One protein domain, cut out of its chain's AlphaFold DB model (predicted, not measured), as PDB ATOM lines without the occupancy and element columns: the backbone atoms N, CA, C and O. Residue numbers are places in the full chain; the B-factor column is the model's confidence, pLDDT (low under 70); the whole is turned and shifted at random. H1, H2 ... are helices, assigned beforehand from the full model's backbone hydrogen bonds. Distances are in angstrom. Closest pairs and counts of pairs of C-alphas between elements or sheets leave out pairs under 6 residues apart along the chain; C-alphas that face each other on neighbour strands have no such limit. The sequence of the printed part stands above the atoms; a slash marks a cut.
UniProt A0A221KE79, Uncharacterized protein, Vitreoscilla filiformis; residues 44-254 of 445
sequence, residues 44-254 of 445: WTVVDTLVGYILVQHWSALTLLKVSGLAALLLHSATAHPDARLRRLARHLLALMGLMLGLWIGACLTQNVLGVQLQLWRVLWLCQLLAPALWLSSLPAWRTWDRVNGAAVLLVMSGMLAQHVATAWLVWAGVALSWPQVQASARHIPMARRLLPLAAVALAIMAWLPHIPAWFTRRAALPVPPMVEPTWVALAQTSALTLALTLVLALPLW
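This is residues 44 to 254 of the 445 residues of an uncharacterized protein of Vitreoscilla filiformis (UniProt A0A221KE79). This is a flat slab of helices: H3, H5, H6 and H10 follow one another across its width, each at a shallow tilt to the next, while H2 and H8 pack on one side of this row. H13 crosses H10 at the far edge, the helical hairpin H11 and H12 extends beyond one end of H10 with residues 219 to 227 sticking out, and H1 sits off by itself on a short link. The printed part has 211 residues with thirteen named helices, H1 to H13 in chain order, and no named strand; the class is all helix. The whole is only just compact, close to loose, with a radius of gyration of the C-alphas of 19.7 A and spans of 57 by 52 by 24 A.

H1, residues 44 to 50, touches no helix. H2, residues 61 to 80, and H3, residues 84 to 109, form a helical hairpin at a shallow tilt of 28 degrees, with the C-alphas of Ala 78 and Arg 87 closest at 4.2 A. H4, residues 113 to 117, touches H3, the C-alphas of Ala 107 and Gly 115 being closest at 5.0 A. H5, residues 120 to 138, touches H3 with Met 100 and Leu 120 closest, C-alphas 5.4 A apart, and runs the opposite way at a shallow tilt of 25 degrees. H5 also touches H2, at a steep tilt of 45 degrees, with the C-alphas of Ser 77 and Trp 135 closest at 5.2 A. H6, residues 147 to 161, only just touches H2, with 3 pairs of C-alphas within 8 A, the closest those of Lys 66 and Met 160 at 6.4 A. H7, residues 165 to 168, touches H2, closest at the C-alphas of Leu 62 and Val 165, 4.9 A. H8, residues 170 to 177, touches H6, the closest C-alphas being those of Ala 152 and Gly 174 at 4.1 A. H9, residues 180 to 188, only just touches H8, and only at the corner, with 3 pairs of C-alphas within 8 A, the closest those of Leu 177 and Gln 183 at 5.6 A. H10, residues 190 to 208, touches H6 at a shallow tilt of 23 degrees, the same way, with the C-alphas of Ala 151 and Pro 197 closest at 4.7 A. H11, residues 211 to 219, and H12, residues 228 to 236, form a helical hairpin, closest at the C-alphas of Ala 214 and Val 233, 6.7 A. H13, residues 239 to 254, touches H10 at a steep tilt of 46 degrees, opposite ways, with the C-alphas of Met 206 and Thr 242 closest at 5.0 A. Every O i to N i+4 pair is within hydrogen-bond range in H1, H2, H3, H4, H6, H8, H9, H11 and H12, against 10 of 15 in H5, 13 of 15 in H10 and 9 of 12 in H13; H7 is too short for such a pair.

H1 begins at C-alpha 44, (32.109, 38.777, 13.430). H3 is the longest helix by residues, 37.2 A from first to last C-alpha; H10 measures 28.1 A, H2 27.8 A, H5 27.4 A, H13 22.4 A and H6 20.8 A. H5 has a kink of 39 degrees near residue 127, and H13 one of 27 degrees near residue 248. H13 ends at C-alpha 254, (26.980, 8.874, -33.804).

The two C-alphas farthest apart, those of Val 46 and Pro 190, are 58.1 A apart. The printed part has no cut, and none of its links is long. The mean pLDDT of the printed part is 84.3, and residues 212 to 254 are under 70.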
ATOM      1  N   TRP A  44      31.780  39.157  14.803       94.25
ATOM      2  CA  TRP A  44      32.109  38.777  13.430       94.25
ATOM      3  C   TRP A  44      32.620  37.341  13.349       94.25
ATOM      4  O   TRP A  44      32.109  36.595  12.527       94.25
ATOM      5  N   THR A  45      33.539  36.911  14.220       87.75
ATOM      6  CA  THR A  45      34.046  35.525  14.232       87.75
ATOM      7  C   THR A  45      32.928  34.495  14.404       87.75
ATOM      8  O   THR A  45      32.924  33.466  13.722       87.75
ATOM      9  N   VAL A  46      31.951  34.776  15.272       87.19
ATOM     10  CA  VAL A  46      30.783  33.901  15.457       87.19
ATOM     11  C   VAL A  46      29.926  33.856  14.189       87.19
ATOM     12  O   VAL A  46      29.564  32.771  13.738       87.19
ATOM     13  N   VAL A  47      29.630  35.005  13.575       91.50
ATOM     14  CA  VAL A  47      28.858  35.086  12.317       91.50
ATOM     15  C   VAL A  47      29.582  34.378  11.173       91.50
ATOM     16  O   VAL A  47      28.989  33.593  10.440       91.50
ATOM     17  N   ASP A  48      30.873  34.627  11.041       89.19
ATOM     18  CA  ASP A  48      31.759  34.091  10.017       89.19
ATOM     19  C   ASP A  48      31.891  32.566  10.117       89.19
ATOM     20  O   ASP A  48      31.913  31.863   9.107       89.19
ATOM     21  N   THR A  49      31.878  32.039  11.341       80.56
ATOM     22  CA  THR A  49      31.868  30.599  11.590       80.56
ATOM     23  C   THR A  49      30.474  30.027  11.344       80.56
ATOM     24  O   THR A  49      30.326  29.160  10.500       80.56
ATOM     25  N   LEU A  50      29.420  30.513  12.003       80.56
ATOM     26  CA  LEU A  50      28.095  29.872  11.958       80.56
ATOM     27  C   LEU A  50      27.340  30.078  10.642       80.56
ATOM     28  O   LEU A  50      26.569  29.214  10.224       80.56
ATOM     29  N   VAL A  51      27.534  31.224   9.993       87.56
ATOM     30  CA  VAL A  51      26.843  31.596   8.754       87.56
ATOM     31  C   VAL A  51      27.786  32.117   7.678       87.56
ATOM     32  O   VAL A  51      27.364  32.853   6.791       87.56
ATOM     33  N   GLY A  52      29.044  31.672   7.672       87.50
ATOM     34  CA  GLY A  52      30.022  32.065   6.654       87.50
ATOM     35  C   GLY A  52      29.517  31.908   5.214       87.50
ATOM     36  O   GLY A  52      29.810  32.741   4.363       87.50
ATOM     37  N   TYR A  53      28.651  30.928   4.937       85.38
ATOM     38  CA  TYR A  53      28.076  30.697   3.604       85.38
ATOM     39  C   TYR A  53      27.312  31.899   3.002       85.38
ATOM     40  O   TYR A  53      27.155  31.963   1.779       85.38
ATOM     41  N   ILE A  54      26.836  32.854   3.817       91.06
ATOM     42  CA  ILE A  54      26.183  34.088   3.334       91.06
ATOM     43  C   ILE A  54      27.157  35.245   3.083       91.06
ATOM     44  O   ILE A  54      26.713  36.332   2.709       91.06
ATOM     45  N   LEU A  55      28.453  35.046   3.322       93.56
ATOM     46  CA  LEU A  55      29.497  36.054   3.168       93.56
ATOM     47  C   LEU A  55      30.284  35.800   1.879       93.56
ATOM     48  O   LEU A  55      30.556  34.654   1.515       93.56
ATOM     49  N   VAL A  56      30.677  36.870   1.185       95.25
ATOM     50  CA  VAL A  56      31.377  36.753  -0.107       95.25
ATOM     51  C   VAL A  56      32.722  36.044   0.016       95.25
ATOM     52  O   VAL A  56      33.121  35.333  -0.902       95.25
ATOM     53  N   GLN A  57      33.392  36.181   1.160       92.00
ATOM     54  CA  GLN A  57      34.689  35.562   1.428       92.00
ATOM     55  C   GLN A  57      34.638  34.028   1.348       92.00
ATOM     56  O   GLN A  57      35.659  33.404   1.076       92.00
ATOM     57  N   HIS A  58      33.455  33.430   1.532       87.69
ATOM     58  CA  HIS A  58      33.252  31.978   1.502       87.69
ATOM     59  C   HIS A  58      32.613  31.473   0.213       87.69
ATOM     60  O   HIS A  58      32.308  30.286   0.081       87.69
ATOM     61  N   TRP A  59      32.379  32.349  -0.762       90.94
ATOM     62  CA  TRP A  59      31.856  31.910  -2.045       90.94
ATOM     63  C   TRP A  59      32.949  31.214  -2.845       90.94
ATOM     64  O   TRP A  59      33.956  31.808  -3.220       90.94
ATOM     65  N   SER A  60      32.716  29.939  -3.153       87.44
ATOM     66  CA  SER A  60      33.617  29.172  -4.007       87.44
ATOM     67  C   SER A  60      33.717  29.779  -5.412       87.44
ATOM     68  O   SER A  60      32.793  30.440  -5.904       87.44
ATOM     69  N   ALA A  61      34.811  29.476  -6.117       88.62
ATOM     70  CA  ALA A  61      34.972  29.840  -7.526       88.62
ATOM     71  C   ALA A  61      33.801  29.342  -8.393       88.62
ATOM     72  O   ALA A  61      33.386  30.018  -9.334       88.62
ATOM     73  N   LEU A  62      33.220  28.187  -8.044       87.75
ATOM     74  CA  LEU A  62      32.025  27.659  -8.693       87.75
ATOM     75  C   LEU A  62      30.821  28.592  -8.508       87.75
ATOM     76  O   LEU A  62      30.132  28.892  -9.483       87.75
ATOM     77  N   THR A  63      30.570  29.072  -7.287       91.12
ATOM     78  CA  THR A  63      29.482  30.020  -7.004       91.12
ATOM     79  C   THR A  63      29.669  31.312  -7.796       91.12
ATOM     80  O   THR A  63      28.742  31.752  -8.476       91.12
ATOM     81  N   LEU A  64      30.879  31.879  -7.785       93.50
ATOM     82  CA  LEU A  64      31.203  33.093  -8.544       93.50
ATOM     83  C   LEU A  64      31.003  32.899 -10.054       93.50
ATOM     84  O   LEU A  64      30.431  33.762 -10.721       93.50
ATOM     85  N   LEU A  65      31.402  31.744 -10.591       91.06
ATOM     86  CA  LEU A  65      31.218  31.405 -12.001       91.06
ATOM     87  C   LEU A  65      29.739  31.225 -12.375       91.06
ATOM     88  O   LEU A  65      29.322  31.637 -13.456       91.06
ATOM     89  N   LYS A  66      28.911  30.671 -11.482       92.31
ATOM     90  CA  LYS A  66      27.458  30.601 -11.701       92.31
ATOM     91  C   LYS A  66      26.823  31.987 -11.715       92.31
ATOM     92  O   LYS A  66      26.009  32.270 -12.591       92.31
ATOM     93  N   VAL A  67      27.222  32.869 -10.798       96.56
ATOM     94  CA  VAL A  67      26.757  34.265 -10.768       96.56
ATOM     95  C   VAL A  67      27.161  35.011 -12.038       96.56
ATOM     96  O   VAL A  67      26.331  35.695 -12.638       96.56
ATOM     97  N   SER A  68      28.398  34.829 -12.506       96.69
ATOM     98  CA  SER A  68      28.850  35.421 -13.767       96.69
ATOM     99  C   SER A  68      28.106  34.838 -14.976       96.69
ATOM    100  O   SER A  68      27.748  35.576 -15.889       96.69
ATOM    101  N   GLY A  69      27.765  33.548 -14.944       95.38
ATOM    102  CA  GLY A  69      26.898  32.904 -15.925       95.38
ATOM    103  C   GLY A  69      25.493  33.516 -15.988       95.38
ATOM    104  O   GLY A  69      24.995  33.798 -17.078       95.38
ATOM    105  N   LEU A  70      24.868  33.804 -14.840       97.56
ATOM    106  CA  LEU A  70      23.587  34.528 -14.787       97.56
ATOM    107  C   LEU A  70      23.712  35.939 -15.374       97.56
ATOM    108  O   LEU A  70      22.844  36.370 -16.135       97.56
ATOM    109  N   ALA A  71      24.812  36.637 -15.076       98.12
ATOM    110  CA  ALA A  71      25.111  37.935 -15.671       98.12
ATOM    111  C   ALA A  71      25.238  37.850 -17.197       98.12
ATOM    112  O   ALA A  71      24.685  38.694 -17.898       98.12
ATOM    113  N   ALA A  72      25.902  36.812 -17.713       97.25
ATOM    114  CA  ALA A  72      26.057  36.573 -19.144       97.25
ATOM    115  C   ALA A  72      24.708  36.317 -19.837       97.25
ATOM    116  O   ALA A  72      24.446  36.891 -20.894       97.25
ATOM    117  N   LEU A  73      23.822  35.524 -19.223       98.06
ATOM    118  CA  LEU A  73      22.462  35.277 -19.725       98.06
ATOM    119  C   LEU A  73      21.627  36.566 -19.776       98.06
ATOM    120  O   LEU A  73      20.968  36.844 -20.783       98.06
ATOM    121  N   LEU A  74      21.676  37.383 -18.717       98.44
ATOM    122  CA  LEU A  74      20.995  38.683 -18.677       98.44
ATOM    123  C   LEU A  74      21.585  39.668 -19.686       98.44
ATOM    124  O   LEU A  74      20.831  40.399 -20.324       98.44
ATOM    125  N   LEU A  75      22.908  39.684 -19.855       98.00
ATOM    126  CA  LEU A  75      23.589  40.537 -20.824       98.00
ATOM    127  C   LEU A  75      23.209  40.160 -22.259       98.00
ATOM    128  O   LEU A  75      22.853  41.042 -23.035       98.00
ATOM    129  N   HIS A  76      23.216  38.868 -22.593       97.69
ATOM    130  CA  HIS A  76      22.742  38.378 -23.890       97.69
ATOM    131  C   HIS A  76      21.277  38.763 -24.120       97.69
ATOM    132  O   HIS A  76      20.945  39.371 -25.133       97.69
ATOM    133  N   SER A  77      20.407  38.538 -23.135       98.12
ATOM    134  CA  SER A  77      18.992  38.926 -23.229       98.12
ATOM    135  C   SER A  77      18.812  40.444 -23.375       98.12
ATOM    136  O   SER A  77      17.928  40.916 -24.086       98.12
ATOM    137  N   ALA A  78      19.652  41.244 -22.723       98.19
ATOM    138  CA  ALA A  78      19.623  42.699 -22.810       98.19
ATOM    139  C   ALA A  78      19.989  43.228 -24.205       98.19
ATOM    140  O   ALA A  78      19.470  44.278 -24.603       98.19
ATOM    141  N   THR A  79      20.858  42.527 -24.937       97.62
ATOM    142  CA  THR A  79      21.366  42.949 -26.250       97.62
ATOM    143  C   THR A  79      20.627  42.295 -27.416       97.62
ATOM    144  O   THR A  79      20.315  42.980 -28.387       97.62
ATOM    145  N   ALA A  80      20.318  41.001 -27.321       96.31
ATOM    146  CA  ALA A  80      19.867  40.178 -28.442       96.31
ATOM    147  C   ALA A  80      18.366  39.843 -28.429       96.31
ATOM    148  O   ALA A  80      17.838  39.411 -29.451       96.31
ATOM    149  N   HIS A  81      17.650  40.050 -27.316       97.69
ATOM    150  CA  HIS A  81      16.232  39.680 -27.244       97.69
ATOM    151  C   HIS A  81      15.385  40.488 -28.252       97.69
ATOM    152  O   HIS A  81      15.546  41.706 -28.316       97.69
ATOM    153  N   PRO A  82      14.452  39.883 -29.016       96.69
ATOM    154  CA  PRO A  82      13.680  40.588 -30.052       96.69
ATOM    155  C   PRO A  82      12.714  41.647 -29.489       96.69
ATOM    156  O   PRO A  82      12.648  42.767 -30.001       96.69
ATOM    157  N   ASP A  83      12.017  41.344 -28.389       97.81
ATOM    158  CA  ASP A  83      11.126  42.291 -27.697       97.81
ATOM    159  C   ASP A  83      11.903  43.349 -26.881       97.81
ATOM    160  O   ASP A  83      12.669  43.031 -25.966       97.81
ATOM    161  N   ALA A  84      11.654  44.632 -27.169       97.50
ATOM    162  CA  ALA A  84      12.253  45.776 -26.484       97.50
ATOM    163  C   ALA A  84      11.906  45.871 -24.986       97.50
ATOM    164  O   ALA A  84      12.711  46.394 -24.205       97.50
ATOM    165  N   ARG A  85      10.726  45.394 -24.569       97.94
ATOM    166  CA  ARG A  85      10.301  45.373 -23.161       97.94
ATOM    167  C   ARG A  85      11.129  44.368 -22.371       97.94
ATOM    168  O   ARG A  85      11.644  44.717 -21.312       97.94
ATOM    169  N   LEU A  86      11.330  43.176 -22.926       97.94
ATOM    170  CA  LEU A  86      12.129  42.120 -22.304       97.94
ATOM    171  C   LEU A  86      13.628  42.463 -22.299       97.94
ATOM    172  O   LEU A  86      14.264  42.314 -21.258       97.94
ATOM    173  N   ARG A  87      14.167  43.088 -23.361       98.06
ATOM    174  CA  ARG A  87      15.523  43.692 -23.325       98.06
ATOM    175  C   ARG A  87      15.670  44.701 -22.190       98.06
ATOM    176  O   ARG A  87      16.691  44.766 -21.507       98.06
ATOM    177  N   ARG A  88      14.660  45.557 -22.009       97.94
ATOM    178  CA  ARG A  88      14.653  46.558 -20.938       97.94
ATOM    179  C   ARG A  88      14.611  45.877 -19.572       97.94
ATOM    180  O   ARG A  88      15.388  46.276 -18.713       97.94
ATOM    181  N   LEU A  89      13.766  44.869 -19.377       97.69
ATOM    182  CA  LEU A  89      13.704  44.100 -18.134       97.69
ATOM    183  C   LEU A  89      15.055  43.444 -17.811       97.69
ATOM    184  O   LEU A  89      15.565  43.647 -16.714       97.69
ATOM    185  N   ALA A  90      15.674  42.761 -18.778       98.25
ATOM    186  CA  ALA A  90      16.984  42.131 -18.613       98.25
ATOM    187  C   ALA A  90      18.070  43.135 -18.188       98.25
ATOM    188  O   ALA A  90      18.831  42.859 -17.264       98.25
ATOM    189  N   ARG A  91      18.094  44.342 -18.779       98.44
ATOM    190  CA  ARG A  91      19.007  45.422 -18.355       98.44
ATOM    191  C   ARG A  91      18.772  45.879 -16.918       98.44
ATOM    192  O   ARG A  91      19.740  46.083 -16.193       98.44
ATOM    193  N   HIS A  92      17.515  46.050 -16.506       97.56
ATOM    194  CA  HIS A  92      17.205  46.450 -15.129       97.56
ATOM    195  C   HIS A  92      17.573  45.352 -14.132       97.56
ATOM    196  O   HIS A  92      18.118  45.670 -13.084       97.56
ATOM    197  N   LEU A  93      17.335  44.079 -14.465       97.94
ATOM    198  CA  LEU A  93      17.754  42.949 -13.635       97.94
ATOM    199  C   LEU A  93      19.277  42.859 -13.527       97.94
ATOM    200  O   LEU A  93      19.785  42.689 -12.426       97.94
ATOM    201  N   LEU A  94      20.008  43.038 -14.632       98.31
ATOM    202  CA  LEU A  94      21.473  43.054 -14.622       98.31
ATOM    203  C   LEU A  94      22.017  44.197 -13.752       98.31
ATOM    204  O   LEU A  94      22.902  43.977 -12.929       98.31
ATOM    205  N   ALA A  95      21.455  45.402 -13.898       97.81
ATOM    206  CA  ALA A  95      21.826  46.558 -13.085       97.81
ATOM    207  C   ALA A  95      21.482  46.355 -11.600       97.81
ATOM    208  O   ALA A  95      22.298  46.666 -10.738       97.81
ATOM    209  N   LEU A  96      20.303  45.800 -11.298       97.25
ATOM    210  CA  LEU A  96      19.877  45.487  -9.936       97.25
ATOM    211  C   LEU A  96      20.788  44.435  -9.299       97.25
ATOM    212  O   LEU A  96      21.225  44.621  -8.170       97.25
ATOM    213  N   MET A  97      21.110  43.363 -10.026       97.88
ATOM    214  CA  MET A  97      22.032  42.328  -9.569       97.88
ATOM    215  C   MET A  97      23.411  42.920  -9.265       97.88
ATOM    216  O   MET A  97      23.936  42.693  -8.181       97.88
ATOM    217  N   GLY A  98      23.966  43.731 -10.174       97.88
ATOM    218  CA  GLY A  98      25.246  44.410  -9.958       97.88
ATOM    219  C   GLY A  98      25.229  45.350  -8.751       97.88
ATOM    220  O   GLY A  98      26.141  45.302  -7.931       97.88
ATOM    221  N   LEU A  99      24.175  46.157  -8.597       97.50
ATOM    222  CA  LEU A  99      24.018  47.077  -7.467       97.50
ATOM    223  C   LEU A  99      23.905  46.329  -6.131       97.50
ATOM    224  O   LEU A  99      24.630  46.642  -5.192       97.50
ATOM    225  N   MET A 100      23.012  45.340  -6.039       97.75
ATOM    226  CA  MET A 100      22.768  44.583  -4.807       97.75
ATOM    227  C   MET A 100      23.988  43.755  -4.396       97.75
ATOM    228  O   MET A 100      24.343  43.748  -3.219       97.75
ATOM    229  N   LEU A 101      24.665  43.105  -5.351       97.75
ATOM    230  CA  LEU A 101      25.905  42.381  -5.072       97.75
ATOM    231  C   LEU A 101      27.044  43.331  -4.706       97.75
ATOM    232  O   LEU A 101      27.780  43.036  -3.778       97.75
ATOM    233  N   GLY A 102      27.172  44.481  -5.374       97.94
ATOM    234  CA  GLY A 102      28.180  45.484  -5.029       97.94
ATOM    235  C   GLY A 102      28.005  46.016  -3.605       97.94
ATOM    236  O   GLY A 102      28.967  46.054  -2.840       97.94
ATOM    237  N   LEU A 103      26.769  46.354  -3.220       97.19
ATOM    238  CA  LEU A 103      26.438  46.782  -1.857       97.19
ATOM    239  C   LEU A 103      26.678  45.671  -0.830       97.19
ATOM    240  O   LEU A 103      27.231  45.934   0.232       97.19
ATOM    241  N   TRP A 104      26.299  44.433  -1.148       97.44
ATOM    242  CA  TRP A 104      26.546  43.279  -0.283       97.44
ATOM    243  C   TRP A 104      28.038  43.001  -0.085       97.44
ATOM    244  O   TRP A 104      28.473  42.834   1.047       97.44
ATOM    245  N   ILE A 105      28.831  43.008  -1.160       97.88
ATOM    246  CA  ILE A 105      30.290  42.856  -1.091       97.88
ATOM    247  C   ILE A 105      30.876  43.967  -0.223       97.88
ATOM    248  O   ILE A 105      31.652  43.684   0.686       97.88
ATOM    249  N   GLY A 106      30.459  45.218  -0.447       97.81
ATOM    250  CA  GLY A 106      30.850  46.348   0.391       97.81
ATOM    251  C   GLY A 106      30.515  46.122   1.866       97.81
ATOM    252  O   GLY A 106      31.371  46.325   2.724       97.81
ATOM    253  N   ALA A 107      29.312  45.628   2.168       97.44
ATOM    254  CA  ALA A 107      28.891  45.305   3.529       97.44
ATOM    255  C   ALA A 107      29.714  44.171   4.157       97.44
ATOM    256  O   ALA A 107      30.088  44.272   5.320       97.44
ATOM    257  N   CYS A 108      30.053  43.121   3.403       97.00
ATOM    258  CA  CYS A 108      30.913  42.037   3.882       97.00
ATOM    259  C   CYS A 108      32.353  42.498   4.141       97.00
ATOM    260  O   CYS A 108      32.967  42.034   5.097       97.00
ATOM    261  N   LEU A 109      32.901  43.386   3.304       96.50
ATOM    262  CA  LEU A 109      34.264  43.910   3.461       96.50
ATOM    263  C   LEU A 109      34.376  44.903   4.622       96.50
ATOM    264  O   LEU A 109      35.380  44.920   5.323       96.50
ATOM    265  N   THR A 110      33.340  45.715   4.828       97.50
ATOM    266  CA  THR A 110      33.269  46.697   5.922       97.50
ATOM    267  C   THR A 110      32.654  46.132   7.201       97.50
ATOM    268  O   THR A 110      32.525  46.861   8.179       97.50
ATOM    269  N   GLN A 111      32.253  44.853   7.194       97.31
ATOM    270  CA  GLN A 111      31.545  44.193   8.294       97.31
ATOM    271  C   GLN A 111      30.333  45.014   8.772       97.31
ATOM    272  O   GLN A 111      30.082  45.154   9.967       97.31
ATOM    273  N   ASN A 112      29.579  45.592   7.836       97.75
ATOM    274  CA  ASN A 112      28.408  46.400   8.146       97.75
ATOM    275  C   ASN A 112      27.226  45.515   8.567       97.75
ATOM    276  O   ASN A 112      26.794  44.642   7.809       97.75
ATOM    277  N   VAL A 113      26.668  45.776   9.750       96.31
ATOM    278  CA  VAL A 113      25.618  44.943  10.351       96.31
ATOM    279  C   VAL A 113      24.365  44.921   9.488       96.31
ATOM    280  O   VAL A 113      23.910  43.844   9.094       96.31
ATOM    281  N   LEU A 114      23.816  46.089   9.144       96.31
ATOM    282  CA  LEU A 114      22.581  46.143   8.364       96.31
ATOM    283  C   LEU A 114      22.770  45.557   6.963       96.31
ATOM    284  O   LEU A 114      21.941  44.777   6.501       96.31
ATOM    285  N   GLY A 115      23.868  45.899   6.288       96.25
ATOM    286  CA  GLY A 115      24.135  45.456   4.923       96.25
ATOM    287  C   GLY A 115      24.230  43.934   4.791       96.25
ATOM    288  O   GLY A 115      23.678  43.369   3.842       96.25
ATOM    289  N   VAL A 116      24.853  43.250   5.758       96.75
ATOM    290  CA  VAL A 116      24.887  41.778   5.782       96.75
ATOM    291  C   VAL A 116      23.517  41.203   6.178       96.75
ATOM    292  O   VAL A 116      23.050  40.256   5.541       96.75
ATOM    293  N   GLN A 117      22.821  41.799   7.157       95.75
ATOM    294  CA  GLN A 117      21.482  41.365   7.596       95.75
ATOM    295  C   GLN A 117      20.407  41.470   6.506       95.75
ATOM    296  O   GLN A 117      19.499  40.641   6.467       95.75
ATOM    297  N   LEU A 118      20.517  42.445   5.600       95.75
ATOM    298  CA  LEU A 118      19.608  42.591   4.458       95.75
ATOM    299  C   LEU A 118      19.734  41.447   3.439       95.75
ATOM    300  O   LEU A 118      18.847  41.285   2.604       95.75
ATOM    301  N   GLN A 119      20.818  40.659   3.492       95.50
ATOM    302  CA  GLN A 119      21.063  39.510   2.614       95.50
ATOM    303  C   GLN A 119      20.848  39.848   1.128       95.50
ATOM    304  O   GLN A 119      20.197  39.101   0.393       95.50
ATOM    305  N   LEU A 120      21.400  40.979   0.667       96.88
ATOM    306  CA  LEU A 120      21.149  41.512  -0.684       96.88
ATOM    307  C   LEU A 120      21.572  40.547  -1.811       96.88
ATOM    308  O   LEU A 120      21.048  40.624  -2.924       96.88
ATOM    309  N   TRP A 121      22.445  39.574  -1.523       96.44
ATOM    310  CA  TRP A 121      22.774  38.473  -2.434       96.44
ATOM    311  C   TRP A 121      21.556  37.628  -2.848       96.44
ATOM    312  O   TRP A 121      21.581  37.016  -3.916       96.44
ATOM    313  N   ARG A 122      20.452  37.636  -2.081       95.94
ATOM    314  CA  ARG A 122      19.186  36.965  -2.439       95.94
ATOM    315  C   ARG A 122      18.557  37.482  -3.735       95.94
ATOM    316  O   ARG A 122      17.708  36.798  -4.302       95.94
ATOM    317  N   VAL A 123      19.011  38.620  -4.272       97.31
ATOM    318  CA  VAL A 123      18.699  39.038  -5.655       97.31
ATOM    319  C   VAL A 123      18.993  37.926  -6.673       97.31
ATOM    320  O   VAL A 123      18.328  37.823  -7.706       97.31
ATOM    321  N   LEU A 124      19.959  37.055  -6.367       95.25
ATOM    322  CA  LEU A 124      20.314  35.914  -7.192       95.25
ATOM    323  C   LEU A 124      19.190  34.891  -7.313       95.25
ATOM    324  O   LEU A 124      19.113  34.264  -8.357       95.25
ATOM    325  N   TRP A 125      18.293  34.742  -6.334       94.69
ATOM    326  CA  TRP A 125      17.151  33.825  -6.459       94.69
ATOM    327  C   TRP A 125      16.219  34.262  -7.588       94.69
ATOM    328  O   TRP A 125      15.822  33.461  -8.434       94.69
ATOM    329  N   LEU A 126      15.944  35.567  -7.661       93.38
ATOM    330  CA  LEU A 126      15.173  36.148  -8.755       93.38
ATOM    331  C   LEU A 126      15.916  36.002 -10.092       93.38
ATOM    332  O   LEU A 126      15.309  35.646 -11.101       93.38
ATOM    333  N   CYS A 127      17.230  36.240 -10.106       96.31
ATOM    334  CA  CYS A 127      18.040  36.119 -11.320       96.31
ATOM    335  C   CYS A 127      18.171  34.665 -11.800       96.31
ATOM    336  O   CYS A 127      18.143  34.429 -13.000       96.31
ATOM    337  N   GLN A 128      18.260  33.689 -10.894       93.88
ATOM    338  CA  GLN A 128      18.296  32.257 -11.210       93.88
ATOM    339  C   GLN A 128      17.016  31.796 -11.908       93.88
ATOM    340  O   GLN A 128      17.081  30.940 -12.785       93.88
ATOM    341  N   LEU A 129      15.871  32.393 -11.567       90.31
ATOM    342  CA  LEU A 129      14.603  32.123 -12.238       90.31
ATOM    343  C   LEU A 129      14.489  32.876 -13.573       90.31
ATOM    344  O   LEU A 129      14.167  32.288 -14.604       90.31
ATOM    345  N   LEU A 130      14.738  34.189 -13.560       95.00
ATOM    346  CA  LEU A 130      14.432  35.054 -14.699       95.00
ATOM    347  C   LEU A 130      15.512  35.066 -15.780       95.00
ATOM    348  O   LEU A 130      15.170  35.187 -16.952       95.00
ATOM    349  N   ALA A 131      16.798  34.949 -15.438       97.50
ATOM    350  CA  ALA A 131      17.871  35.029 -16.431       97.50
ATOM    351  C   ALA A 131      17.812  33.885 -17.458       97.50
ATOM    352  O   ALA A 131      17.834  34.188 -18.652       97.50
ATOM    353  N   PRO A 132      17.657  32.602 -17.062       95.38
ATOM    354  CA  PRO A 132      17.503  31.518 -18.029       95.38
ATOM    355  C   PRO A 132      16.207  31.638 -18.834       95.38
ATOM    356  O   PRO A 132      16.222  31.371 -20.030       95.38
ATOM    357  N   ALA A 133      15.105  32.078 -18.215       93.62
ATOM    358  CA  ALA A 133      13.822  32.246 -18.897       93.62
ATOM    359  C   ALA A 133      13.875  33.340 -19.977       93.62
ATOM    360  O   ALA A 133      13.453  33.106 -21.108       93.62
ATOM    361  N   LEU A 134      14.441  34.506 -19.645       97.31
ATOM    362  CA  LEU A 134      14.642  35.616 -20.585       97.31
ATOM    363  C   LEU A 134      15.629  35.249 -21.695       97.31
ATOM    364  O   LEU A 134      15.425  35.609 -22.854       97.31
ATOM    365  N   TRP A 135      16.686  34.511 -21.355       98.06
ATOM    366  CA  TRP A 135      17.638  34.034 -22.347       98.06
ATOM    367  C   TRP A 135      16.985  33.028 -23.295       98.06
ATOM    368  O   TRP A 135      17.081  33.180 -24.510       98.06
ATOM    369  N   LEU A 136      16.236  32.057 -22.776       95.94
ATOM    370  CA  LEU A 136      15.531  31.071 -23.588       95.94
ATOM    371  C   LEU A 136      14.485  31.726 -24.502       95.94
ATOM    372  O   LEU A 136      14.365  31.333 -25.659       95.94
ATOM    373  N   SER A 137      13.769  32.750 -24.018       96.06
ATOM    374  CA  SER A 137      12.807  33.514 -24.827       96.06
ATOM    375  C   SER A 137      13.464  34.414 -25.876       96.06
ATOM    376  O   SER A 137      12.791  34.851 -26.808       96.06
ATOM    377  N   SER A 138      14.763  34.699 -25.739       97.06
ATOM    378  CA  SER A 138      15.537  35.422 -26.753       97.06
ATOM    379  C   SER A 138      15.926  34.546 -27.948       97.06
ATOM    380  O   SER A 138      16.238  35.075 -29.016       97.06
ATOM    381  N   LEU A 139      15.899  33.218 -27.785       95.94
ATOM    382  CA  LEU A 139      16.175  32.266 -28.857       95.94
ATOM    383  C   LEU A 139      14.969  32.151 -29.810       95.94
ATOM    384  O   LEU A 139      13.848  32.516 -29.450       95.94
ATOM    385  N   PRO A 140      15.159  31.610 -31.031       95.38
ATOM    386  CA  PRO A 140      14.041  31.261 -31.906       95.38
ATOM    387  C   PRO A 140      13.038  30.331 -31.208       95.38
ATOM    388  O   PRO A 140      13.371  29.672 -30.224       95.38
ATOM    389  N   ALA A 141      11.815  30.220 -31.730       93.31
ATOM    390  CA  ALA A 141      10.843  29.267 -31.195       93.31
ATOM    391  C   ALA A 141      11.425  27.839 -31.182       93.31
ATOM    392  O   ALA A 141      12.043  27.413 -32.151       93.31
ATOM    393  N   TRP A 142      11.192  27.072 -30.113       91.62
ATOM    394  CA  TRP A 142      11.825  25.754 -29.927       91.62
ATOM    395  C   TRP A 142      11.589  24.768 -31.080       91.62
ATOM    396  O   TRP A 142      12.433  23.924 -31.369       91.62
ATOM    397  N   ARG A 143      10.466  24.910 -31.794       90.75
ATOM    398  CA  ARG A 143      10.133  24.102 -32.979       90.75
ATOM    399  C   ARG A 143      11.043  24.370 -34.181       90.75
ATOM    400  O   ARG A 143      11.106  23.539 -35.078       90.75
ATOM    401  N   THR A 144      11.721  25.516 -34.219       94.12
ATOM    402  CA  THR A 144      12.643  25.911 -35.295       94.12
ATOM    403  C   THR A 144      14.110  25.782 -34.889       94.12
ATOM    404  O   THR A 144      14.997  26.193 -35.638       94.12
ATOM    405  N   TRP A 145      14.390  25.209 -33.714       93.44
ATOM    406  CA  TRP A 145      15.758  24.998 -33.266       93.44
ATOM    407  C   TRP A 145      16.495  24.015 -34.171       93.44
ATOM    408  O   TRP A 145      16.078  22.881 -34.395       93.44
ATOM    409  N   ASP A 146      17.652  24.457 -34.648       92.75
ATOM    410  CA  ASP A 146      18.654  23.581 -35.236       92.75
ATOM    411  C   ASP A 146      19.548  22.948 -34.150       92.75
ATOM    412  O   ASP A 146      19.433  23.211 -32.949       92.75
ATOM    413  N   ARG A 147      20.502  22.119 -34.585       90.69
ATOM    414  CA  ARG A 147      21.464  21.456 -33.691       90.69
ATOM    415  C   ARG A 147      22.332  22.434 -32.893       90.69
ATOM    416  O   ARG A 147      22.794  22.072 -31.818       90.69
ATOM    417  N   VAL A 148      22.573  23.637 -33.416       92.31
ATOM    418  CA  VAL A 148      23.420  24.643 -32.762       92.31
ATOM    419  C   VAL A 148      22.663  25.294 -31.607       92.31
ATOM    420  O   VAL A 148      23.215  25.407 -30.518       92.31
ATOM    421  N   ASN A 149      21.387  25.640 -31.808       93.62
ATOM    422  CA  ASN A 149      20.514  26.106 -30.727       93.62
ATOM    423  C   ASN A 149      20.379  25.043 -29.627       93.62
ATOM    424  O   ASN A 149      20.568  25.348 -28.453       93.62
ATOM    425  N   GLY A 150      20.132  23.784 -30.010       91.19
ATOM    426  CA  GLY A 150      20.066  22.675 -29.055       91.19
ATOM    427  C   GLY A 150      21.362  22.509 -28.253       91.19
ATOM    428  O   GLY A 150      21.314  22.362 -27.035       91.19
ATOM    429  N   ALA A 151      22.522  22.604 -28.911       91.00
ATOM    430  CA  ALA A 151      23.818  22.554 -28.236       91.00
ATOM    431  C   ALA A 151      24.019  23.732 -27.268       91.00
ATOM    432  O   ALA A 151      24.473  23.513 -26.149       91.00
ATOM    433  N   ALA A 152      23.642  24.957 -27.651       93.81
ATOM    434  CA  ALA A 152      23.736  26.129 -26.778       93.81
ATOM    435  C   ALA A 152      22.909  25.947 -25.496       93.81
ATOM    436  O   ALA A 152      23.427  26.149 -24.399       93.81
ATOM    437  N   VAL A 153      21.659  25.490 -25.629       94.75
ATOM    438  CA  VAL A 153      20.769  25.175 -24.498       94.75
ATOM    439  C   VAL A 153      21.353  24.092 -23.612       94.75
ATOM    440  O   VAL A 153      21.428  24.284 -22.401       94.75
ATOM    441  N   LEU A 154      21.831  22.992 -24.192       89.50
ATOM    442  CA  LEU A 154      22.460  21.930 -23.416       89.50
ATOM    443  C   LEU A 154      23.684  22.432 -22.647       89.50
ATOM    444  O   LEU A 154      23.802  22.135 -21.464       89.50
ATOM    445  N   LEU A 155      24.557  23.231 -23.264       90.25
ATOM    446  CA  LEU A 155      25.746  23.784 -22.606       90.25
ATOM    447  C   LEU A 155      25.389  24.735 -21.451       90.25
ATOM    448  O   LEU A 155      25.958  24.604 -20.365       90.25
ATOM    449  N   VAL A 156      24.413  25.633 -21.644       93.88
ATOM    450  CA  VAL A 156      23.922  26.523 -20.576       93.88
ATOM    451  C   VAL A 156      23.338  25.719 -19.419       93.88
ATOM    452  O   VAL A 156      23.722  25.937 -18.270       93.88
ATOM    453  N   MET A 157      22.462  24.756 -19.706       89.94
ATOM    454  CA  MET A 157      21.867  23.902 -18.675       89.94
ATOM    455  C   MET A 157      22.934  23.094 -17.932       89.94
ATOM    456  O   MET A 157      22.916  23.033 -16.704       89.94
ATOM    457  N   SER A 158      23.906  22.539 -18.659       87.62
ATOM    458  CA  SER A 158      25.016  21.771 -18.082       87.62
ATOM    459  C   SER A 158      25.836  22.618 -17.120       87.62
ATOM    460  O   SER A 158      26.089  22.193 -15.997       87.62
ATOM    461  N   GLY A 159      26.215  23.836 -17.515       89.12
ATOM    462  CA  GLY A 159      27.010  24.692 -16.638       89.12
ATOM    463  C   GLY A 159      26.219  25.286 -15.467       89.12
ATOM    464  O   GLY A 159      26.785  25.480 -14.395       89.12
ATOM    465  N   MET A 160      24.905  25.509 -15.601       89.44
ATOM    466  CA  MET A 160      24.057  25.923 -14.470       89.44
ATOM    467  C   MET A 160      23.935  24.819 -13.410       89.44
ATOM    468  O   MET A 160      23.972  25.087 -12.203       89.44
ATOM    469  N   LEU A 161      23.839  23.567 -13.857       86.19
ATOM    470  CA  LEU A 161      23.647  22.397 -12.996       86.19
ATOM    471  C   LEU A 161      24.955  21.756 -12.522       86.19
ATOM    472  O   LEU A 161      24.945  20.933 -11.600       86.19
ATOM    473  N   ALA A 162      26.076  22.181 -13.099       84.69
ATOM    474  CA  ALA A 162      27.416  21.751 -12.746       84.69
ATOM    475  C   ALA A 162      27.692  21.837 -11.237       84.69
ATOM    476  O   ALA A 162      27.353  22.823 -10.574       84.69
ATOM    477  N   GLN A 163      28.372  20.815 -10.718       83.06
ATOM    478  CA  GLN A 163      28.949  20.783  -9.367       83.06
ATOM    479  C   GLN A 163      30.466  21.047  -9.376       83.06
ATOM    480  O   GLN A 163      31.109  21.008  -8.333       83.06
ATOM    481  N   HIS A 164      31.040  21.352 -10.548       82.81
ATOM    482  CA  HIS A 164      32.474  21.576 -10.740       82.81
ATOM    483  C   HIS A 164      32.744  22.842 -11.545       82.81
ATOM    484  O   HIS A 164      31.987  23.195 -12.448       82.81
ATOM    485  N   VAL A 165      33.868  23.502 -11.253       84.00
ATOM    486  CA  VAL A 165      34.282  24.736 -11.940       84.00
ATOM    487  C   VAL A 165      34.447  24.501 -13.447       84.00
ATOM    488  O   VAL A 165      33.955  25.295 -14.244       84.00
ATOM    489  N   ALA A 166      35.069  23.387 -13.847       82.06
ATOM    490  CA  ALA A 166      35.317  23.066 -15.256       82.06
ATOM    491  C   ALA A 166      34.024  22.964 -16.085       82.06
ATOM    492  O   ALA A 166      33.951  23.504 -17.186       82.06
ATOM    493  N   THR A 167      32.981  22.322 -15.552       83.44
ATOM    494  CA  THR A 167      31.690  22.193 -16.242       83.44
ATOM    495  C   THR A 167      30.835  23.452 -16.119       83.44
ATOM    496  O   THR A 167      30.060  23.745 -17.024       83.44
ATOM    497  N   ALA A 168      31.000  24.263 -15.071       87.38
ATOM    498  CA  ALA A 168      30.290  25.536 -14.944       87.38
ATOM    499  C   ALA A 168      30.674  26.560 -16.031       87.38
ATOM    500  O   ALA A 168      29.830  27.358 -16.449       87.38
ATOM    501  N   TRP A 169      31.894  26.483 -16.580       89.56
ATOM    502  CA  TRP A 169      32.320  27.309 -17.722       89.56
ATOM    503  C   TRP A 169      31.483  27.088 -18.987       89.56
ATOM    504  O   TRP A 169      31.423  27.966 -19.849       89.56
ATOM    505  N   LEU A 170      30.779  25.957 -19.092       90.12
ATOM    506  CA  LEU A 170      29.929  25.651 -20.243       90.12
ATOM    507  C   LEU A 170      28.775  26.642 -20.411       90.12
ATOM    508  O   LEU A 170      28.301  26.818 -21.531       90.12
ATOM    509  N   VAL A 171      28.373  27.359 -19.352       93.06
ATOM    510  CA  VAL A 171      27.399  28.453 -19.484       93.06
ATOM    511  C   VAL A 171      27.912  29.533 -20.416       93.06
ATOM    512  O   VAL A 171      27.188  29.945 -21.317       93.06
ATOM    513  N   TRP A 172      29.163  29.957 -20.253       93.94
ATOM    514  CA  TRP A 172      29.758  30.973 -21.116       93.94
ATOM    515  C   TRP A 172      29.861  30.491 -22.560       93.94
ATOM    516  O   TRP A 172      29.519  31.238 -23.473       93.94
ATOM    517  N   ALA A 173      30.244  29.228 -22.772       92.88
ATOM    518  CA  ALA A 173      30.280  28.631 -24.104       92.88
ATOM    519  C   ALA A 173      28.884  28.584 -24.754       92.88
ATOM    520  O   ALA A 173      28.732  28.956 -25.917       92.88
ATOM    521  N   GLY A 174      27.855  28.180 -24.003       94.12
ATOM    522  CA  GLY A 174      26.473  28.146 -24.478       94.12
ATOM    523  C   GLY A 174      25.908  29.539 -24.777       94.12
ATOM    524  O   GLY A 174      25.307  29.743 -25.832       94.12
ATOM    525  N   VAL A 175      26.170  30.526 -23.912       96.44
ATOM    526  CA  VAL A 175      25.784  31.929 -24.135       96.44
ATOM    527  C   VAL A 175      26.495  32.504 -25.359       96.44
ATOM    528  O   VAL A 175      25.840  33.087 -26.223       96.44
ATOM    529  N   ALA A 176      27.807  32.300 -25.490       95.75
ATOM    530  CA  ALA A 176      28.563  32.743 -26.658       95.75
ATOM    531  C   ALA A 176      28.029  32.103 -27.948       95.75
ATOM    532  O   ALA A 176      27.837  32.795 -28.944       95.75
ATOM    533  N   LEU A 177      27.707  30.806 -27.924       94.81
ATOM    534  CA  LEU A 177      27.135  30.091 -29.066       94.81
ATOM    535  C   LEU A 177      25.735  30.589 -29.456       94.81
ATOM    536  O   LEU A 177      25.352  30.505 -30.622       94.81
ATOM    537  N   SER A 178      24.978  31.123 -28.494       96.56
ATOM    538  CA  SER A 178      23.676  31.752 -28.742       96.56
ATOM    539  C   SER A 178      23.767  33.166 -29.326       96.56
ATOM    540  O   SER A 178      22.745  33.772 -29.647       96.56
ATOM    541  N   TRP A 179      24.973  33.717 -29.470       96.31
ATOM    542  CA  TRP A 179      25.183  35.036 -30.054       96.31
ATOM    543  C   TRP A 179      25.062  34.969 -31.591       96.31
ATOM    544  O   TRP A 179      25.677  34.083 -32.191       96.31
ATOM    545  N   PRO A 180      24.328  35.877 -32.271       93.88
ATOM    546  CA  PRO A 180      24.018  35.735 -33.702       93.88
ATOM    547  C   PRO A 180      25.245  35.555 -34.607       93.88
ATOM    548  O   PRO A 180      25.242  34.702 -35.493       93.88
ATOM    549  N   GLN A 181      26.314  36.318 -34.358       94.56
ATOM    550  CA  GLN A 181      27.568  36.250 -35.110       94.56
ATOM    551  C   GLN A 181      28.261  34.888 -34.945       94.56
ATOM    552  O   GLN A 181      28.686  34.280 -35.926       94.56
ATOM    553  N   VAL A 182      28.341  34.382 -33.711       93.81
ATOM    554  CA  VAL A 182      28.964  33.084 -33.408       93.81
ATOM    555  C   VAL A 182      28.121  31.949 -33.979       93.81
ATOM    556  O   VAL A 182      28.654  31.011 -34.569       93.81
ATOM    557  N   GLN A 183      26.798  32.061 -33.867       94.69
ATOM    558  CA  GLN A 183      25.864  31.088 -34.408       94.69
ATOM    559  C   GLN A 183      25.960  30.994 -35.936       94.69
ATOM    560  O   GLN A 183      25.975  29.886 -36.475       94.69
ATOM    561  N   ALA A 184      26.054  32.128 -36.640       94.81
ATOM    562  CA  ALA A 184      26.250  32.154 -38.088       94.81
ATOM    563  C   ALA A 184      27.549  31.429 -38.478       94.81
ATOM    564  O   ALA A 184      27.513  30.488 -39.272       94.81
ATOM    565  N   SER A 185      28.668  31.769 -37.836       94.88
ATOM    566  CA  SER A 185      29.958  31.105 -38.063       94.88
ATOM    567  C   SER A 185      29.903  29.598 -37.786       94.88
ATOM    568  O   SER A 185      30.332  28.796 -38.615       94.88
ATOM    569  N   ALA A 186      29.298  29.179 -36.670       92.31
ATOM    570  CA  ALA A 186      29.157  27.767 -36.313       92.31
ATOM    571  C   ALA A 186      28.297  26.976 -37.319       92.31
ATOM    572  O   ALA A 186      28.535  25.788 -37.539       92.31
ATOM    573  N   ARG A 187      27.314  27.623 -37.961       93.38
ATOM    574  CA  ARG A 187      26.486  27.013 -39.017       93.38
ATOM    575  C   ARG A 187      27.236  26.823 -40.334       93.38
ATOM    576  O   ARG A 187      26.927  25.881 -41.065       93.38
ATOM    577  N   HIS A 188      28.208  27.676 -40.639       94.69
ATOM    578  CA  HIS A 188      29.006  27.548 -41.858       94.69
ATOM    579  C   HIS A 188      30.064  26.443 -41.766       94.69
ATOM    580  O   HIS A 188      30.469  25.908 -42.795       94.69
ATOM    581  N   ILE A 189      30.461  26.039 -40.556       93.69
ATOM    582  CA  ILE A 189      31.460  24.987 -40.349       93.69
ATOM    583  C   ILE A 189      30.758  23.612 -40.257       93.69
ATOM    584  O   ILE A 189      30.123  23.302 -39.241       93.69
ATOM    585  N   PRO A 190      30.872  22.728 -41.271       90.56
ATOM    586  CA  PRO A 190      30.141  21.456 -41.306       90.56
ATOM    587  C   PRO A 190      30.533  20.508 -40.164       90.56
ATOM    588  O   PRO A 190      29.684  19.773 -39.655       90.56
ATOM    589  N   MET A 191      31.796  20.551 -39.728       90.19
ATOM    590  CA  MET A 191      32.287  19.769 -38.592       90.19
ATOM    591  C   MET A 191      31.642  20.217 -37.274       90.19
ATOM    592  O   MET A 191      31.166  19.374 -36.515       90.19
ATOM    593  N   ALA A 192      31.528  21.530 -37.038       82.44
ATOM    594  CA  ALA A 192      30.891  22.078 -35.841       82.44
ATOM    595  C   ALA A 192      29.418  21.649 -35.749       82.44
ATOM    596  O   ALA A 192      28.979  21.156 -34.716       82.44
ATOM    597  N   ARG A 193      28.667  21.700 -36.858       87.44
ATOM    598  CA  ARG A 193      27.263  21.237 -36.905       87.44
ATOM    599  C   ARG A 193      27.066  19.763 -36.535       87.44
ATOM    600  O   ARG A 193      25.955  19.377 -36.159       87.44
ATOM    601  N   ARG A 194      28.097  18.929 -36.703       86.62
ATOM    602  CA  ARG A 194      28.066  17.500 -36.361       86.62
ATOM    603  C   ARG A 194      28.564  17.256 -34.939       86.62
ATOM    604  O   ARG A 194      27.848  16.624 -34.174       86.62
ATOM    605  N   LEU A 195      29.739  17.777 -34.586       86.25
ATOM    606  CA  LEU A 195      30.416  17.461 -33.326       86.25
ATOM    607  C   LEU A 195      29.888  18.249 -32.125       86.25
ATOM    608  O   LEU A 195      29.836  17.708 -31.028       86.25
ATOM    609  N   LEU A 196      29.462  19.497 -32.313       87.25
ATOM    610  CA  LEU A 196      29.021  20.366 -31.220       87.25
ATOM    611  C   LEU A 196      27.826  19.819 -30.416       87.25
ATOM    612  O   LEU A 196      27.922  19.807 -29.193       87.25
ATOM    613  N   PRO A 197      26.720  19.335 -31.024       85.75
ATOM    614  CA  PRO A 197      25.627  18.749 -30.248       85.75
ATOM    615  C   PRO A 197      26.054  17.468 -29.524       85.75
ATOM    616  O   PRO A 197      25.613  17.235 -28.407       85.75
ATOM    617  N   LEU A 198      26.936  16.663 -30.126       82.44
ATOM    618  CA  LEU A 198      27.459  15.446 -29.503       82.44
ATOM    619  C   LEU A 198      28.317  15.787 -28.282       82.44
ATOM    620  O   LEU A 198      28.110  15.220 -27.215       82.44
ATOM    621  N   ALA A 199      29.214  16.763 -28.421       81.12
ATOM    622  CA  ALA A 199      30.016  17.285 -27.324       81.12
ATOM    623  C   ALA A 199      29.141  17.917 -26.230       81.12
ATOM    624  O   ALA A 199      29.381  17.686 -25.054       81.12
ATOM    625  N   ALA A 200      28.096  18.665 -26.595       85.50
ATOM    626  CA  ALA A 200      27.182  19.275 -25.633       85.50
ATOM    627  C   ALA A 200      26.381  18.230 -24.841       85.50
ATOM    628  O   ALA A 200      26.270  18.354 -23.626       85.50
ATOM    629  N   VAL A 201      25.863  17.184 -25.498       84.38
ATOM    630  CA  VAL A 201      25.194  16.065 -24.809       84.38
ATOM    631  C   VAL A 201      26.172  15.330 -23.904       84.38
ATOM    632  O   VAL A 201      25.841  15.033 -22.760       84.38
ATOM    633  N   ALA A 202      27.384  15.075 -24.395       77.06
ATOM    634  CA  ALA A 202      28.425  14.440 -23.613       77.06
ATOM    635  C   ALA A 202      28.708  15.239 -22.322       77.06
ATOM    636  O   ALA A 202      28.564  14.752 -21.203       77.06
ATOM    637  N   LEU A 203      29.019  16.520 -22.471       80.69
ATOM    638  CA  LEU A 203      29.298  17.405 -21.348       80.69
ATOM    639  C   LEU A 203      28.100  17.566 -20.401       80.69
ATOM    640  O   LEU A 203      28.301  17.702 -19.194       80.69
ATOM    641  N   ALA A 204      26.870  17.495 -20.917       81.38
ATOM    642  CA  ALA A 204      25.676  17.432 -20.084       81.38
ATOM    643  C   ALA A 204      25.690  16.182 -19.211       81.38
ATOM    644  O   ALA A 204      25.641  16.298 -17.992       81.38
ATOM    645  N   ILE A 205      25.848  14.997 -19.794       79.56
ATOM    646  CA  ILE A 205      25.912  13.747 -19.029       79.56
ATOM    647  C   ILE A 205      26.989  13.833 -17.936       79.56
ATOM    648  O   ILE A 205      26.698  13.515 -16.785       79.56
ATOM    649  N   MET A 206      28.178  14.363 -18.249       74.69
ATOM    650  CA  MET A 206      29.232  14.588 -17.248       74.69
ATOM    651  C   MET A 206      28.805  15.529 -16.119       74.69
ATOM    652  O   MET A 206      29.106  15.267 -14.959       74.69
ATOM    653  N   ALA A 207      28.124  16.632 -16.438       78.44
ATOM    654  CA  ALA A 207      27.653  17.591 -15.440       78.44
ATOM    655  C   ALA A 207      26.541  17.015 -14.544       78.44
ATOM    656  O   ALA A 207      26.401  17.433 -13.395       78.44
ATOM    657  N   TRP A 208      25.765  16.064 -15.069       74.19
ATOM    658  CA  TRP A 208      24.617  15.458 -14.400       74.19
ATOM    659  C   TRP A 208      24.966  14.227 -13.559       74.19
ATOM    660  O   TRP A 208      24.351  14.018 -12.514       74.19
ATOM    661  N   LEU A 209      25.948  13.427 -13.977       76.75
ATOM    662  CA  LEU A 209      26.285  12.158 -13.329       76.75
ATOM    663  C   LEU A 209      26.568  12.265 -11.812       76.75
ATOM    664  O   LEU A 209      26.089  11.392 -11.090       76.75
ATOM    665  N   PRO A 210      27.233  13.321 -11.287       73.44
ATOM    666  CA  PRO A 210      27.468  13.466  -9.845       73.44
ATOM    667  C   PRO A 210      26.190  13.543  -8.999       73.44
ATOM    668  O   PRO A 210      26.213  13.230  -7.810       73.44
ATOM    669  N   HIS A 211      25.063  13.943  -9.594       70.38
ATOM    670  CA  HIS A 211      23.785  14.051  -8.887       70.38
ATOM    671  C   HIS A 211      23.115  12.697  -8.658       70.38
ATOM    672  O   HIS A 211      22.317  12.573  -7.733       70.38
ATOM    673  N   ILE A 212      23.428  11.679  -9.467       69.81
ATOM    674  CA  ILE A 212      22.773  10.366  -9.377       69.81
ATOM    675  C   ILE A 212      23.141   9.653  -8.064       69.81
ATOM    676  O   ILE A 212      22.223   9.229  -7.360       69.81
ATOM    677  N   PRO A 213      24.424   9.558  -7.657       66.00
ATOM    678  CA  PRO A 213      24.778   8.952  -6.376       66.00
ATOM    679  C   PRO A 213      24.256   9.752  -5.186       66.00
ATOM    680  O   PRO A 213      23.694   9.157  -4.278       66.00
ATOM    681  N   ALA A 214      24.353  11.088  -5.217       63.81
ATOM    682  CA  ALA A 214      23.818  11.946  -4.154       63.81
ATOM    683  C   ALA A 214      22.294  11.802  -3.991       63.81
ATOM    684  O   ALA A 214      21.755  11.887  -2.889       63.81
ATOM    685  N   TRP A 215      21.581  11.575  -5.095       65.56
ATOM    686  CA  TRP A 215      20.163  11.241  -5.072       65.56
ATOM    687  C   TRP A 215      19.920   9.861  -4.454       65.56
ATOM    688  O   TRP A 215      19.048   9.714  -3.596       65.56
ATOM    689  N   PHE A 216      20.707   8.862  -4.859       62.81
ATOM    690  CA  PHE A 216      20.569   7.494  -4.376       62.81
ATOM    691  C   PHE A 216      20.871   7.388  -2.877       62.81
ATOM    692  O   PHE A 216      20.091   6.776  -2.156       62.81
ATOM    693  N   THR A 217      21.927   8.035  -2.373       60.34
ATOM    694  CA  THR A 217      22.275   8.029  -0.940       60.34
ATOM    695  C   THR A 217      21.197   8.691  -0.088       60.34
ATOM    696  O   THR A 217      20.796   8.133   0.928       60.34
ATOM    697  N   ARG A 218      20.657   9.836  -0.526       60.72
ATOM    698  CA  ARG A 218      19.587  10.535   0.206       60.72
ATOM    699  C   ARG A 218      18.268   9.767   0.226       60.72
ATOM    700  O   ARG A 218      17.508   9.904   1.179       60.72
ATOM    701  N   ARG A 219      17.961   9.012  -0.833       57.44
ATOM    702  CA  ARG A 219      16.650   8.367  -1.000       57.44
ATOM    703  C   ARG A 219      16.625   6.903  -0.584       57.44
ATOM    704  O   ARG A 219      15.605   6.454  -0.076       57.44
ATOM    705  N   ALA A 220      17.703   6.155  -0.801       53.91
ATOM    706  CA  ALA A 220      17.705   4.719  -0.538       53.91
ATOM    707  C   ALA A 220      17.584   4.387   0.955       53.91
ATOM    708  O   ALA A 220      17.386   3.219   1.266       53.91
ATOM    709  N   ALA A 221      17.721   5.373   1.861       47.75
ATOM    710  CA  ALA A 221      17.699   5.187   3.317       47.75
ATOM    711  C   ALA A 221      18.598   4.035   3.790       47.75
ATOM    712  O   ALA A 221      18.457   3.538   4.905       47.75
ATOM    713  N   LEU A 222      19.543   3.612   2.943       46.22
ATOM    714  CA  LEU A 222      20.608   2.742   3.361       46.22
ATOM    715  C   LEU A 222      21.349   3.571   4.404       46.22
ATOM    716  O   LEU A 222      21.697   4.717   4.096       46.22
ATOM    717  N   PRO A 223      21.559   3.050   5.621       49.16
ATOM    718  CA  PRO A 223      22.493   3.632   6.564       49.16
ATOM    719  C   PRO A 223      23.881   3.474   5.946       49.16
ATOM    720  O   PRO A 223      24.660   2.596   6.303       49.16
ATOM    721  N   VAL A 224      24.158   4.276   4.920       46.19
ATOM    722  CA  VAL A 224      25.475   4.446   4.355       46.19
ATOM    723  C   VAL A 224      26.243   5.086   5.497       46.19
ATOM    724  O   VAL A 224      25.858   6.174   5.935       46.19
ATOM    725  N   PRO A 225      27.264   4.408   6.049       46.94
ATOM    726  CA  PRO A 225      28.056   4.991   7.111       46.94
ATOM    727  C   PRO A 225      28.506   6.382   6.653       46.94
ATOM    728  O   PRO A 225      28.889   6.520   5.486       46.94
ATOM    729  N   PRO A 226      28.492   7.405   7.518       46.47
ATOM    730  CA  PRO A 226      28.840   8.778   7.138       46.47
ATOM    731  C   PRO A 226      30.237   8.906   6.499       46.47
ATOM    732  O   PRO A 226      30.533   9.904   5.855       46.47
ATOM    733  N   MET A 227      31.088   7.878   6.612       45.53
ATOM    734  CA  MET A 227      32.384   7.781   5.932       45.53
ATOM    735  C   MET A 227      32.321   7.344   4.455       45.53
ATOM    736  O   MET A 227      33.255   7.626   3.713       45.53
ATOM    737  N   VAL A 228      31.256   6.667   4.010       46.25
ATOM    738  CA  VAL A 228      31.117   6.107   2.650       46.25
ATOM    739  C   VAL A 228      30.462   7.107   1.687       46.25
ATOM    740  O   VAL A 228      30.804   7.149   0.504       46.25
ATOM    741  N   GLU A 229      29.575   7.974   2.187       48.28
ATOM    742  CA  GLU A 229      28.990   9.087   1.423       48.28
ATOM    743  C   GLU A 229      30.053  10.007   0.782       48.28
ATOM    744  O   GLU A 229      29.985  10.211  -0.433       48.28
ATOM    745  N   PRO A 230      31.080  10.506   1.502       49.69
ATOM    746  CA  PRO A 230      32.103  11.355   0.902       49.69
ATOM    747  C   PRO A 230      32.961  10.612  -0.122       49.69
ATOM    748  O   PRO A 230      33.401  11.239  -1.078       49.69
ATOM    749  N   THR A 231      33.170   9.295   0.004       52.03
ATOM    750  CA  THR A 231      33.949   8.522  -0.980       52.03
ATOM    751  C   THR A 231      33.193   8.359  -2.291       52.03
ATOM    752  O   THR A 231      33.778   8.562  -3.348       52.03
ATOM    753  N   TRP A 232      31.893   8.044  -2.250       47.72
ATOM    754  CA  TRP A 232      31.061   7.956  -3.458       47.72
ATOM    755  C   TRP A 232      30.819   9.313  -4.094       47.72
ATOM    756  O   TRP A 232      30.877   9.423  -5.317       47.72
ATOM    757  N   VAL A 233      30.579  10.345  -3.283       49.88
ATOM    758  CA  VAL A 233      30.484  11.722  -3.766       49.88
ATOM    759  C   VAL A 233      31.812  12.127  -4.406       49.88
ATOM    760  O   VAL A 233      31.792  12.577  -5.545       49.88
ATOM    761  N   ALA A 234      32.959  11.863  -3.775       52.25
ATOM    762  CA  ALA A 234      34.275  12.115  -4.359       52.25
ATOM    763  C   ALA A 234      34.506  11.316  -5.653       52.25
ATOM    764  O   ALA A 234      34.996  11.877  -6.630       52.25
ATOM    765  N   LEU A 235      34.103  10.038  -5.710       51.81
ATOM    766  CA  LEU A 235      34.233   9.198  -6.906       51.81
ATOM    767  C   LEU A 235      33.356   9.710  -8.054       51.81
ATOM    768  O   LEU A 235      33.813   9.812  -9.189       51.81
ATOM    769  N   ALA A 236      32.109  10.080  -7.765       49.06
ATOM    770  CA  ALA A 236      31.177  10.654  -8.733       49.06
ATOM    771  C   ALA A 236      31.628  12.041  -9.213       49.06
ATOM    772  O   ALA A 236      31.354  12.432 -10.345       49.06
ATOM    773  N   GLN A 237      32.357  12.756  -8.357       48.56
ATOM    774  CA  GLN A 237      33.028  14.013  -8.654       48.56
ATOM    775  C   GLN A 237      34.334  13.831  -9.446       48.56
ATOM    776  O   GLN A 237      34.871  14.816  -9.959       48.56
ATOM    777  N   THR A 238      34.853  12.603  -9.604       53.88
ATOM    778  CA  THR A 238      36.033  12.381 -10.450       53.88
ATOM    779  C   THR A 238      35.679  12.545 -11.930       53.88
ATOM    780  O   THR A 238      34.845  11.848 -12.518       53.88
ATOM    781  N   SER A 239      36.361  13.487 -12.571       46.28
ATOM    782  CA  SER A 239      36.212  13.824 -13.990       46.28
ATOM    783  C   SER A 239      36.541  12.657 -14.936       46.28
ATOM    784  O   SER A 239      36.030  12.612 -16.053       46.28
ATOM    785  N   ALA A 240      37.351  11.688 -14.498       50.59
ATOM    786  CA  ALA A 240      37.747  10.529 -15.300       50.59
ATOM    787  C   ALA A 240      36.597   9.526 -15.521       50.59
ATOM    788  O   ALA A 240      36.378   9.060 -16.640       50.59
ATOM    789  N   LEU A 241      35.831   9.227 -14.469       52.72
ATOM    790  CA  LEU A 241      34.737   8.249 -14.507       52.72
ATOM    791  C   LEU A 241      33.522   8.813 -15.253       52.72
ATOM    792  O   LEU A 241      32.909   8.134 -16.080       52.72
ATOM    793  N   THR A 242      33.242  10.100 -15.033       52.75
ATOM    794  CA  THR A 242      32.225  10.848 -15.778       52.75
ATOM    795  C   THR A 242      32.558  10.920 -17.269       52.75
ATOM    796  O   THR A 242      31.675  10.665 -18.085       52.75
ATOM    797  N   LEU A 243      33.815  11.169 -17.659       50.22
ATOM    798  CA  LEU A 243      34.241  11.205 -19.067       50.22
ATOM    799  C   LEU A 243      34.063   9.846 -19.769       50.22
ATOM    800  O   LEU A 243      33.538   9.797 -20.880       50.22
ATOM    801  N   ALA A 244      34.445   8.741 -19.120       52.34
ATOM    802  CA  ALA A 244      34.328   7.398 -19.695       52.34
ATOM    803  C   ALA A 244      32.865   6.997 -19.963       52.34
ATOM    804  O   ALA A 244      32.529   6.590 -21.076       52.34
ATOM    805  N   LEU A 245      31.970   7.190 -18.985       53.81
ATOM    806  CA  LEU A 245      30.534   6.914 -19.145       53.81
ATOM    807  C   LEU A 245      29.903   7.765 -20.251       53.81
ATOM    808  O   LEU A 245      29.026   7.328 -20.992       53.81
ATOM    809  N   THR A 246      30.392   8.989 -20.380       54.88
ATOM    810  CA  THR A 246      29.927   9.945 -21.371       54.88
ATOM    811  C   THR A 246      30.320   9.549 -22.791       54.88
ATOM    812  O   THR A 246      29.493   9.626 -23.699       54.88
ATOM    813  N   LEU A 247      31.557   9.088 -22.991       54.66
ATOM    814  CA  LEU A 247      32.005   8.549 -24.275       54.66
ATOM    815  C   LEU A 247      31.175   7.320 -24.672       54.66
ATOM    816  O   LEU A 247      30.766   7.210 -25.827       54.66
ATOM    817  N   VAL A 248      30.839   6.456 -23.706       59.31
ATOM    818  CA  VAL A 248      29.975   5.282 -23.922       59.31
ATOM    819  C   VAL A 248      28.551   5.684 -24.323       59.31
ATOM    820  O   VAL A 248      27.999   5.134 -25.274       59.31
ATOM    821  N   LEU A 249      27.959   6.678 -23.656       57.53
ATOM    822  CA  LEU A 249      26.600   7.155 -23.944       57.53
ATOM    823  C   LEU A 249      26.507   8.050 -25.194       57.53
ATOM    824  O   LEU A 249      25.419   8.223 -25.742       57.53
ATOM    825  N   ALA A 250      27.627   8.594 -25.678       54.22
ATOM    826  CA  ALA A 250      27.693   9.370 -26.918       54.22
ATOM    827  C   ALA A 250      27.810   8.494 -28.183       54.22
ATOM    828  O   ALA A 250      27.413   8.942 -29.263       54.22
ATOM    829  N   LEU A 251      28.291   7.248 -28.069       57.81
ATOM    830  CA  LEU A 251      28.437   6.296 -29.186       57.81
ATOM    831  C   LEU A 251      27.135   6.039 -29.985       57.81
ATOM    832  O   LEU A 251      27.190   6.057 -31.215       57.81
ATOM    833  N   PRO A 252      25.944   5.871 -29.368       55.09
ATOM    834  CA  PRO A 252      24.690   5.665 -30.105       55.09
ATOM    835  C   PRO A 252      24.241   6.897 -30.901       55.09
ATOM    836  O   PRO A 252      23.579   6.770 -31.932       55.09
ATOM    837  N   LEU A 253      24.615   8.102 -30.452       53.62
ATOM    838  CA  LEU A 253      24.266   9.367 -31.110       53.62
ATOM    839  C   LEU A 253      25.088   9.614 -32.386       53.62
ATOM    840  O   LEU A 253      24.706  10.441 -33.215       53.62
ATOM    841  N   TRP A 254      26.190   8.880 -32.570       51.50
ATOM    842  CA  TRP A 254      26.980   8.874 -33.804       51.50
ATOM    843  C   TRP A 254      26.362   7.993 -34.898       51.50
ATOM    844  O   TRP A 254      26.806   8.043 -36.045       51.50
TER     845      TRP A 254